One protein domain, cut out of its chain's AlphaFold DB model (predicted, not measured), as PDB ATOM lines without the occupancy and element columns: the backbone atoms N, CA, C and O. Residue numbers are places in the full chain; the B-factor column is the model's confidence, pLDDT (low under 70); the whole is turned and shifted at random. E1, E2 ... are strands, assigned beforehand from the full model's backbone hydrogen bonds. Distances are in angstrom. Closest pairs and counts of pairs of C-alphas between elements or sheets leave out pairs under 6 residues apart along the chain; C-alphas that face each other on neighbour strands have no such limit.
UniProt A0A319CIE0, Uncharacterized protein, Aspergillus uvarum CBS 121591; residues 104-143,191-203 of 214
ATOM      1  N   LEU A 104      36.978   4.217 -21.870       90.31
ATOM      2  CA  LEU A 104      35.627   3.749 -21.566       90.31
ATOM      3  C   LEU A 104      34.641   4.072 -22.701       90.31
ATOM      4  O   LEU A 104      33.435   4.100 -22.492       90.31
ATOM      5  N   GLU A 105      35.127   4.309 -23.920       88.69
ATOM      6  CA  GLU A 105      34.282   4.701 -25.054       88.69
ATOM      7  C   GLU A 105      33.376   3.562 -25.546       88.69
ATOM      8  O   GLU A 105      32.306   3.824 -26.088       88.69
ATOM      9  N   ARG A 106      33.771   2.300 -25.321       89.94
ATOM     10  CA  ARG A 106      32.951   1.113 -25.634       89.94
ATOM     11  C   ARG A 106      31.685   1.030 -24.771       89.94
ATOM     12  O   ARG A 106      30.721   0.377 -25.167       89.94
ATOM     13  N   TRP A 107      31.672   1.676 -23.609       90.50
ATOM     14  CA  TRP A 107      30.635   1.487 -22.602       90.50
ATOM     15  C   TRP A 107      29.759   2.727 -22.463       90.50
ATOM     16  O   TRP A 107      30.240   3.841 -22.259       90.50
ATOM     17  N   ILE A 108      28.446   2.520 -22.502       91.81
ATOM     18  CA  ILE A 108      27.456   3.568 -22.273       91.81
ATOM     19  C   ILE A 108      27.121   3.572 -20.784       91.81
ATOM     20  O   ILE A 108      26.395   2.706 -20.296       91.81
ATOM     21  N   LEU A 109      27.664   4.544 -20.050       92.75
ATOM     22  CA  LEU A 109      27.349   4.752 -18.638       92.75
ATOM     23  C   LEU A 109      25.896   5.236 -18.482       92.75
ATOM     24  O   LEU A 109      25.532   6.286 -19.008       92.75
ATOM     25  N   MET A 110      25.076   4.481 -17.748       91.75
ATOM     26  CA  MET A 110      23.652   4.766 -17.545       91.75
ATOM     27  C   MET A 110      23.385   5.531 -16.249       91.75
ATOM     28  O   MET A 110      22.791   6.603 -16.276       91.75
ATOM     29  N   GLU A 111      23.818   4.991 -15.108       91.06
ATOM     30  CA  GLU A 111      23.593   5.590 -13.786       91.06
ATOM     31  C   GLU A 111      24.771   5.334 -12.845       91.06
ATOM     32  O   GLU A 111      25.561   4.411 -13.049       91.06
ATOM     33  N   LYS A 112      24.908   6.154 -11.800       92.69
ATOM     34  CA  LYS A 112      25.918   5.962 -10.754       92.69
ATOM     35  C   LYS A 112      25.332   5.070  -9.655       92.69
ATOM     36  O   LYS A 112      24.400   5.480  -8.977       92.69
ATOM     37  N   MET A 113      25.907   3.882  -9.475       90.75
ATOM     38  CA  MET A 113      25.494   2.882  -8.479       90.75
ATOM     39  C   MET A 113      26.039   3.176  -7.078       90.75
ATOM     40  O   MET A 113      25.464   2.735  -6.091       90.75
ATOM     41  N   GLY A 114      27.165   3.888  -6.979       90.94
ATOM     42  CA  GLY A 114      27.733   4.253  -5.685       90.94
ATOM     43  C   GLY A 114      29.022   5.060  -5.767       90.94
ATOM     44  O   GLY A 114      29.660   5.176  -6.819       90.94
ATOM     45  N   ASP A 115      29.406   5.627  -4.634       89.06
ATOM     46  CA  ASP A 115      30.670   6.300  -4.372       89.06
ATOM     47  C   ASP A 115      31.370   5.681  -3.165       89.06
ATOM     48  O   ASP A 115      30.929   5.768  -2.027       89.06
ATOM     49  N   GLY A 116      32.498   5.037  -3.433       82.25
ATOM     50  CA  GLY A 116      33.459   4.661  -2.410       82.25
ATOM     51  C   GLY A 116      34.486   5.770  -2.195       82.25
ATOM     52  O   GLY A 116      34.703   6.607  -3.072       82.25
ATOM     53  N   ALA A 117      35.196   5.703  -1.066       81.88
ATOM     54  CA  ALA A 117      36.255   6.651  -0.695       81.88
ATOM     55  C   ALA A 117      37.295   6.894  -1.809       81.88
ATOM     56  O   ALA A 117      37.833   7.989  -1.929       81.88
ATOM     57  N   PHE A 118      37.533   5.895  -2.664       80.44
ATOM     58  CA  PHE A 118      38.549   5.947  -3.721       80.44
ATOM     59  C   PHE A 118      37.996   5.713  -5.133       80.44
ATOM     60  O   PHE A 118      38.757   5.642  -6.099       80.44
ATOM     61  N   SER A 119      36.683   5.542  -5.296       90.00
ATOM     62  CA  SER A 119      36.132   5.124  -6.588       90.00
ATOM     63  C   SER A 119      34.654   5.414  -6.744       90.00
ATOM     64  O   SER A 119      33.904   5.277  -5.787       90.00
ATOM     65  N   ASN A 120      34.212   5.636  -7.975       91.62
ATOM     66  CA  ASN A 120      32.793   5.620  -8.314       91.62
ATOM     67  C   ASN A 120      32.437   4.305  -9.003       91.62
ATOM     68  O   ASN A 120      33.230   3.795  -9.791       91.62
ATOM     69  N   VAL A 121      31.241   3.786  -8.745       92.62
ATOM     70  CA  VAL A 121      30.685   2.631  -9.454       92.62
ATOM     71  C   VAL A 121      29.523   3.106 -10.311       92.62
ATOM     72  O   VAL A 121      28.641   3.813  -9.826       92.62
ATOM     73  N   TYR A 122      29.517   2.718 -11.581       93.50
ATOM     74  CA  TYR A 122      28.479   3.055 -12.549       93.50
ATOM     75  C   TYR A 122      27.848   1.788 -13.120       93.50
ATOM     76  O   TYR A 122      28.549   0.804 -13.335       93.50
ATOM     77  N   ARG A 123      26.548   1.820 -13.413       94.06
ATOM     78  CA  ARG A 123      25.898   0.835 -14.281       94.06
ATOM     79  C   ARG A 123      26.139   1.255 -15.719       94.06
ATOM     80  O   ARG A 123      25.917   2.418 -16.060       94.06
ATOM     81  N   ALA A 124      26.577   0.329 -16.557       94.25
ATOM     82  CA  ALA A 124      26.868   0.594 -17.955       94.25
ATOM     83  C   ALA A 124      26.334  -0.516 -18.860       94.25
ATOM     84  O   ALA A 124      26.158  -1.655 -18.425       94.25
ATOM     85  N   LYS A 125      26.104  -0.173 -20.125       92.94
ATOM     86  CA  LYS A 125      25.791  -1.122 -21.196       92.94
ATOM     87  C   LYS A 125      26.941  -1.198 -22.178       92.94
ATOM     88  O   LYS A 125      27.616  -0.199 -22.426       92.94
ATOM     89  N   ASP A 126      27.164  -2.385 -22.718       93.38
ATOM     90  CA  ASP A 126      28.118  -2.572 -23.799       93.38
ATOM     91  C   ASP A 126      27.537  -2.045 -25.115       93.38
ATOM     92  O   ASP A 126      26.366  -2.273 -25.418       93.38
ATOM     93  N   THR A 127      28.357  -1.378 -25.924       88.94
ATOM     94  CA  THR A 127      27.964  -0.969 -27.282       88.94
ATOM     95  C   THR A 127      28.071  -2.133 -28.270       88.94
ATOM     96  O   THR A 127      27.347  -2.162 -29.259       88.94
ATOM     97  N   THR A 128      28.941  -3.119 -28.009       86.56
ATOM     98  CA  THR A 128      29.116  -4.284 -28.899       86.56
ATOM     99  C   THR A 128      28.095  -5.401 -28.667       86.56
ATOM    100  O   THR A 128      28.033  -6.332 -29.461       86.56
ATOM    101  N   GLY A 129      27.277  -5.305 -27.612       83.44
ATOM    102  CA  GLY A 129      26.206  -6.263 -27.319       83.44
ATOM    103  C   GLY A 129      26.664  -7.604 -26.738       83.44
ATOM    104  O   GLY A 129      25.849  -8.514 -26.625       83.44
ATOM    105  N   GLU A 130      27.934  -7.737 -26.345       85.12
ATOM    106  CA  GLU A 130      28.464  -8.952 -25.708       85.12
ATOM    107  C   GLU A 130      27.942  -9.089 -24.270       85.12
ATOM    108  O   GLU A 130      27.610 -10.181 -23.811       85.12
ATOM    109  N   PHE A 131      27.806  -7.956 -23.574       83.25
ATOM    110  CA  PHE A 131      27.269  -7.884 -22.219       83.25
ATOM    111  C   PHE A 131      26.024  -6.995 -22.177       83.25
ATOM    112  O   PHE A 131      26.053  -5.848 -22.626       83.25
ATOM    113  N   SER A 132      24.931  -7.502 -21.597       84.75
ATOM    114  CA  SER A 132      23.672  -6.757 -21.475       84.75
ATOM    115  C   SER A 132      23.791  -5.580 -20.507       84.75
ATOM    116  O   SER A 132      23.411  -4.462 -20.853       84.75
ATOM    117  N   GLU A 133      24.339  -5.817 -19.313       90.31
ATOM    118  CA  GLU A 133      24.562  -4.818 -18.266       90.31
ATOM    119  C   GLU A 133      25.813  -5.173 -17.452       90.31
ATOM    120  O   GLU A 133      26.055  -6.338 -17.132       90.31
ATOM    121  N   VAL A 134      26.616  -4.166 -17.107       91.81
ATOM    122  CA  VAL A 134      27.845  -4.327 -16.317       91.81
ATOM    123  C   VAL A 134      27.960  -3.233 -15.260       91.81
ATOM    124  O   VAL A 134      27.414  -2.136 -15.412       91.81
ATOM    125  N   ALA A 135      28.709  -3.511 -14.196       93.62
ATOM    126  CA  ALA A 135      29.113  -2.502 -13.224       93.62
ATOM    127  C   ALA A 135      30.563  -2.079 -13.494       93.62
ATOM    128  O   ALA A 135      31.452  -2.921 -13.597       93.62
ATOM    129  N   ILE A 136      30.824  -0.776 -13.592       92.38
ATOM    130  CA  ILE A 136      32.147  -0.220 -13.892       92.38
ATOM    131  C   ILE A 136      32.631   0.608 -12.714       92.38
ATOM    132  O   ILE A 136      32.017   1.614 -12.361       92.38
ATOM    133  N   LYS A 137      33.750   0.193 -12.116       92.75
ATOM    134  CA  LYS A 137      34.386   0.900 -10.999       92.75
ATOM    135  C   LYS A 137      35.538   1.757 -11.509       92.75
ATOM    136  O   LYS A 137      36.578   1.232 -11.901       92.75
ATOM    137  N   VAL A 138      35.364   3.073 -11.459       90.56
ATOM    138  CA  VAL A 138      36.399   4.051 -11.808       90.56
ATOM    139  C   VAL A 138      37.130   4.460 -10.538       90.56
ATOM    140  O   VAL A 138      36.538   5.077  -9.651       90.56
ATOM    141  N   VAL A 139      38.407   4.096 -10.437       88.88
ATOM    142  CA  VAL A 139      39.270   4.435  -9.297       88.88
ATOM    143  C   VAL A 139      39.967   5.764  -9.574       88.88
ATOM    144  O   VAL A 139      40.683   5.887 -10.567       88.88
ATOM    145  N   ARG A 140      39.781   6.749  -8.691       83.94
ATOM    146  CA  ARG A 140      40.464   8.045  -8.779       83.94
ATOM    147  C   ARG A 140      41.829   7.926  -8.114       83.94
ATOM    148  O   ARG A 140      41.939   7.395  -7.016       83.94
ATOM    149  N   LYS A 141      42.874   8.435  -8.761       75.88
ATOM    150  CA  LYS A 141      44.273   8.254  -8.337       75.88
ATOM    151  C   LYS A 141      44.717   9.181  -7.182       75.88
ATOM    152  O   LYS A 141      45.903   9.237  -6.881       75.88
ATOM    153  N   PHE A 142      43.819   9.937  -6.547       62.41
ATOM    154  CA  PHE A 142      44.226  10.953  -5.572       62.41
ATOM    155  C   PHE A 142      44.538  10.357  -4.190       62.41
ATOM    156  O   PHE A 142      43.695   9.714  -3.575       62.41
ATOM    157  N   GLU A 143      45.773  10.623  -3.753       62.28
ATOM    158  CA  GLU A 143      46.288  10.581  -2.377       62.28
ATOM    159  C   GLU A 143      46.248   9.229  -1.646       62.28
ATOM    160  O   GLU A 143      45.803   9.102  -0.510       62.28
ATOM    161  N   THR A 191      20.507  -8.851  -9.501       43.19
ATOM    162  CA  THR A 191      21.238  -9.004 -10.761       43.19
ATOM    163  C   THR A 191      22.721  -8.925 -10.414       43.19
ATOM    164  O   THR A 191      23.276  -7.859 -10.160       43.19
ATOM    165  N   ARG A 192      23.381 -10.087 -10.331       55.75
ATOM    166  CA  ARG A 192      24.847 -10.170 -10.253       55.75
ATOM    167  C   ARG A 192      25.427  -9.657 -11.572       55.75
ATOM    168  O   ARG A 192      25.723 -10.442 -12.466       55.75
ATOM    169  N   LEU A 193      25.542  -8.340 -11.711       50.78
ATOM    170  CA  LEU A 193      26.218  -7.738 -12.851       50.78
ATOM    171  C   LEU A 193      27.724  -8.013 -12.730       50.78
ATOM    172  O   LEU A 193      28.289  -7.825 -11.646       50.78
ATOM    173  N   PRO A 194      28.392  -8.450 -13.808       63.62
ATOM    174  CA  PRO A 194      29.838  -8.605 -13.800       63.62
ATOM    175  C   PRO A 194      30.504  -7.237 -13.575       63.62
ATOM    176  O   PRO A 194      30.115  -6.227 -14.172       63.62
ATOM    177  N   LEU A 195      31.491  -7.203 -12.674       56.03
ATOM    178  CA  LEU A 195      32.236  -5.996 -12.320       56.03
ATOM    179  C   LEU A 195      33.483  -5.882 -13.200       56.03
ATOM    180  O   LEU A 195      34.355  -6.749 -13.162       56.03
ATOM    181  N   ILE A 196      33.591  -4.789 -13.950       65.50
ATOM    182  CA  ILE A 196      34.769  -4.460 -14.751       65.50
ATOM    183  C   ILE A 196      35.507  -3.305 -14.064       65.50
ATOM    184  O   ILE A 196      34.966  -2.214 -13.861       65.50
ATOM    185  N   CYS A 197      36.761  -3.546 -13.687       53.78
ATOM    186  CA  CYS A 197      37.644  -2.538 -13.105       53.78
ATOM    187  C   CYS A 197      38.535  -1.956 -14.207       53.78
ATOM    188  O   CYS A 197      39.379  -2.661 -14.752       53.78
ATOM    189  N   ILE A 198      38.370  -0.669 -14.517       55.53
ATOM    190  CA  ILE A 198      39.209   0.035 -15.494       55.53
ATOM    191  C   ILE A 198      39.944   1.156 -14.763       55.53
ATOM    192  O   ILE A 198      39.333   2.014 -14.126       55.53
ATOM    193  N   ARG A 199      41.279   1.118 -14.814       44.97
ATOM    194  CA  ARG A 199      42.141   2.131 -14.202       44.97
ATOM    195  C   ARG A 199      42.281   3.311 -15.155       44.97
ATOM    196  O   ARG A 199      42.685   3.132 -16.302       44.97
ATOM    197  N   GLU A 200      42.000   4.509 -14.657       44.03
ATOM    198  CA  GLU A 200      42.234   5.752 -15.385       44.03
ATOM    199  C   GLU A 200      43.745   5.924 -15.599       44.03
ATOM    200  O   GLU A 200      44.516   6.221 -14.683       44.03
ATOM    201  N   SER A 201      44.192   5.626 -16.819       41.06
ATOM    202  CA  SER A 201      45.546   5.914 -17.267       41.06
ATOM    203  C   SER A 201      45.608   7.403 -17.579       41.06
ATOM    204  O   SER A 201      45.087   7.849 -18.601       41.06
ATOM    205  N   GLU A 202      46.227   8.179 -16.689       42.44
ATOM    206  CA  GLU A 202      46.651   9.550 -16.974       42.44
ATOM    207  C   GLU A 202      47.642   9.543 -18.151       42.44
ATOM    208  O   GLU A 202      48.857   9.640 -17.976       42.44
ATOM    209  N   ARG A 203      47.151   9.466 -19.389       43.56
ATOM    210  CA  ARG A 203      47.913   9.958 -20.536       43.56
ATOM    211  C   ARG A 203      47.782  11.468 -20.547       43.56
ATOM    212  O   ARG A 203      46.933  12.034 -21.222       43.56
TER     213      ARG A 203
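What this domain is: This is residues 104 to 143 and 191 to 203 of the 214 residues of an uncharacterized protein of Aspergillus uvarum CBS 121591 (UniProt A0A319CIE0). One strongly twisted sheet of four strands makes the body, its strands fanning by 87 degrees from edge to edge, with E1 and E2 sharply bent. The printed part has 53 residues, no named helix and strands E1, E2, E3, E4, in that order along the chain and across the mixed sheet; the class is all strand. It is compact, radius of gyration of the C-alphas 11.4 A, spanning 36 by 26 by 15 A.

Where its parts are: E1, residues 107 to 116, starts at C-alpha (30.635, 1.487, -22.602), measures 20.6 A and bends by 83 degrees at residue 110. E2, residues 119 to 126, measures 20.5 A and bends by 57 degrees at residue 123. E3 is residues 134 to 139, 16.0 A; E4, residues 195 to 199, 12.9 A, ends at (42.141, 2.131, -14.202).

How they stand to each other: E1, E2 and E3 form a meander, each strand the antiparallel neighbour of the one before, in two hairpins. N 113 and O 121 are 2.8 A apart; N 122 and O 136, 2.8 A. Edge strand E4 is parallel to E3, with N 196 and O 135 at 2.9 A. E1 and E4 are apart.

The domain as a whole: Residues 144 to 190 are not printed; C-alphas 143 and 191 are 32.9 A apart. In this model, residues 142 to 143 and 191 to 203 have pLDDT under 70.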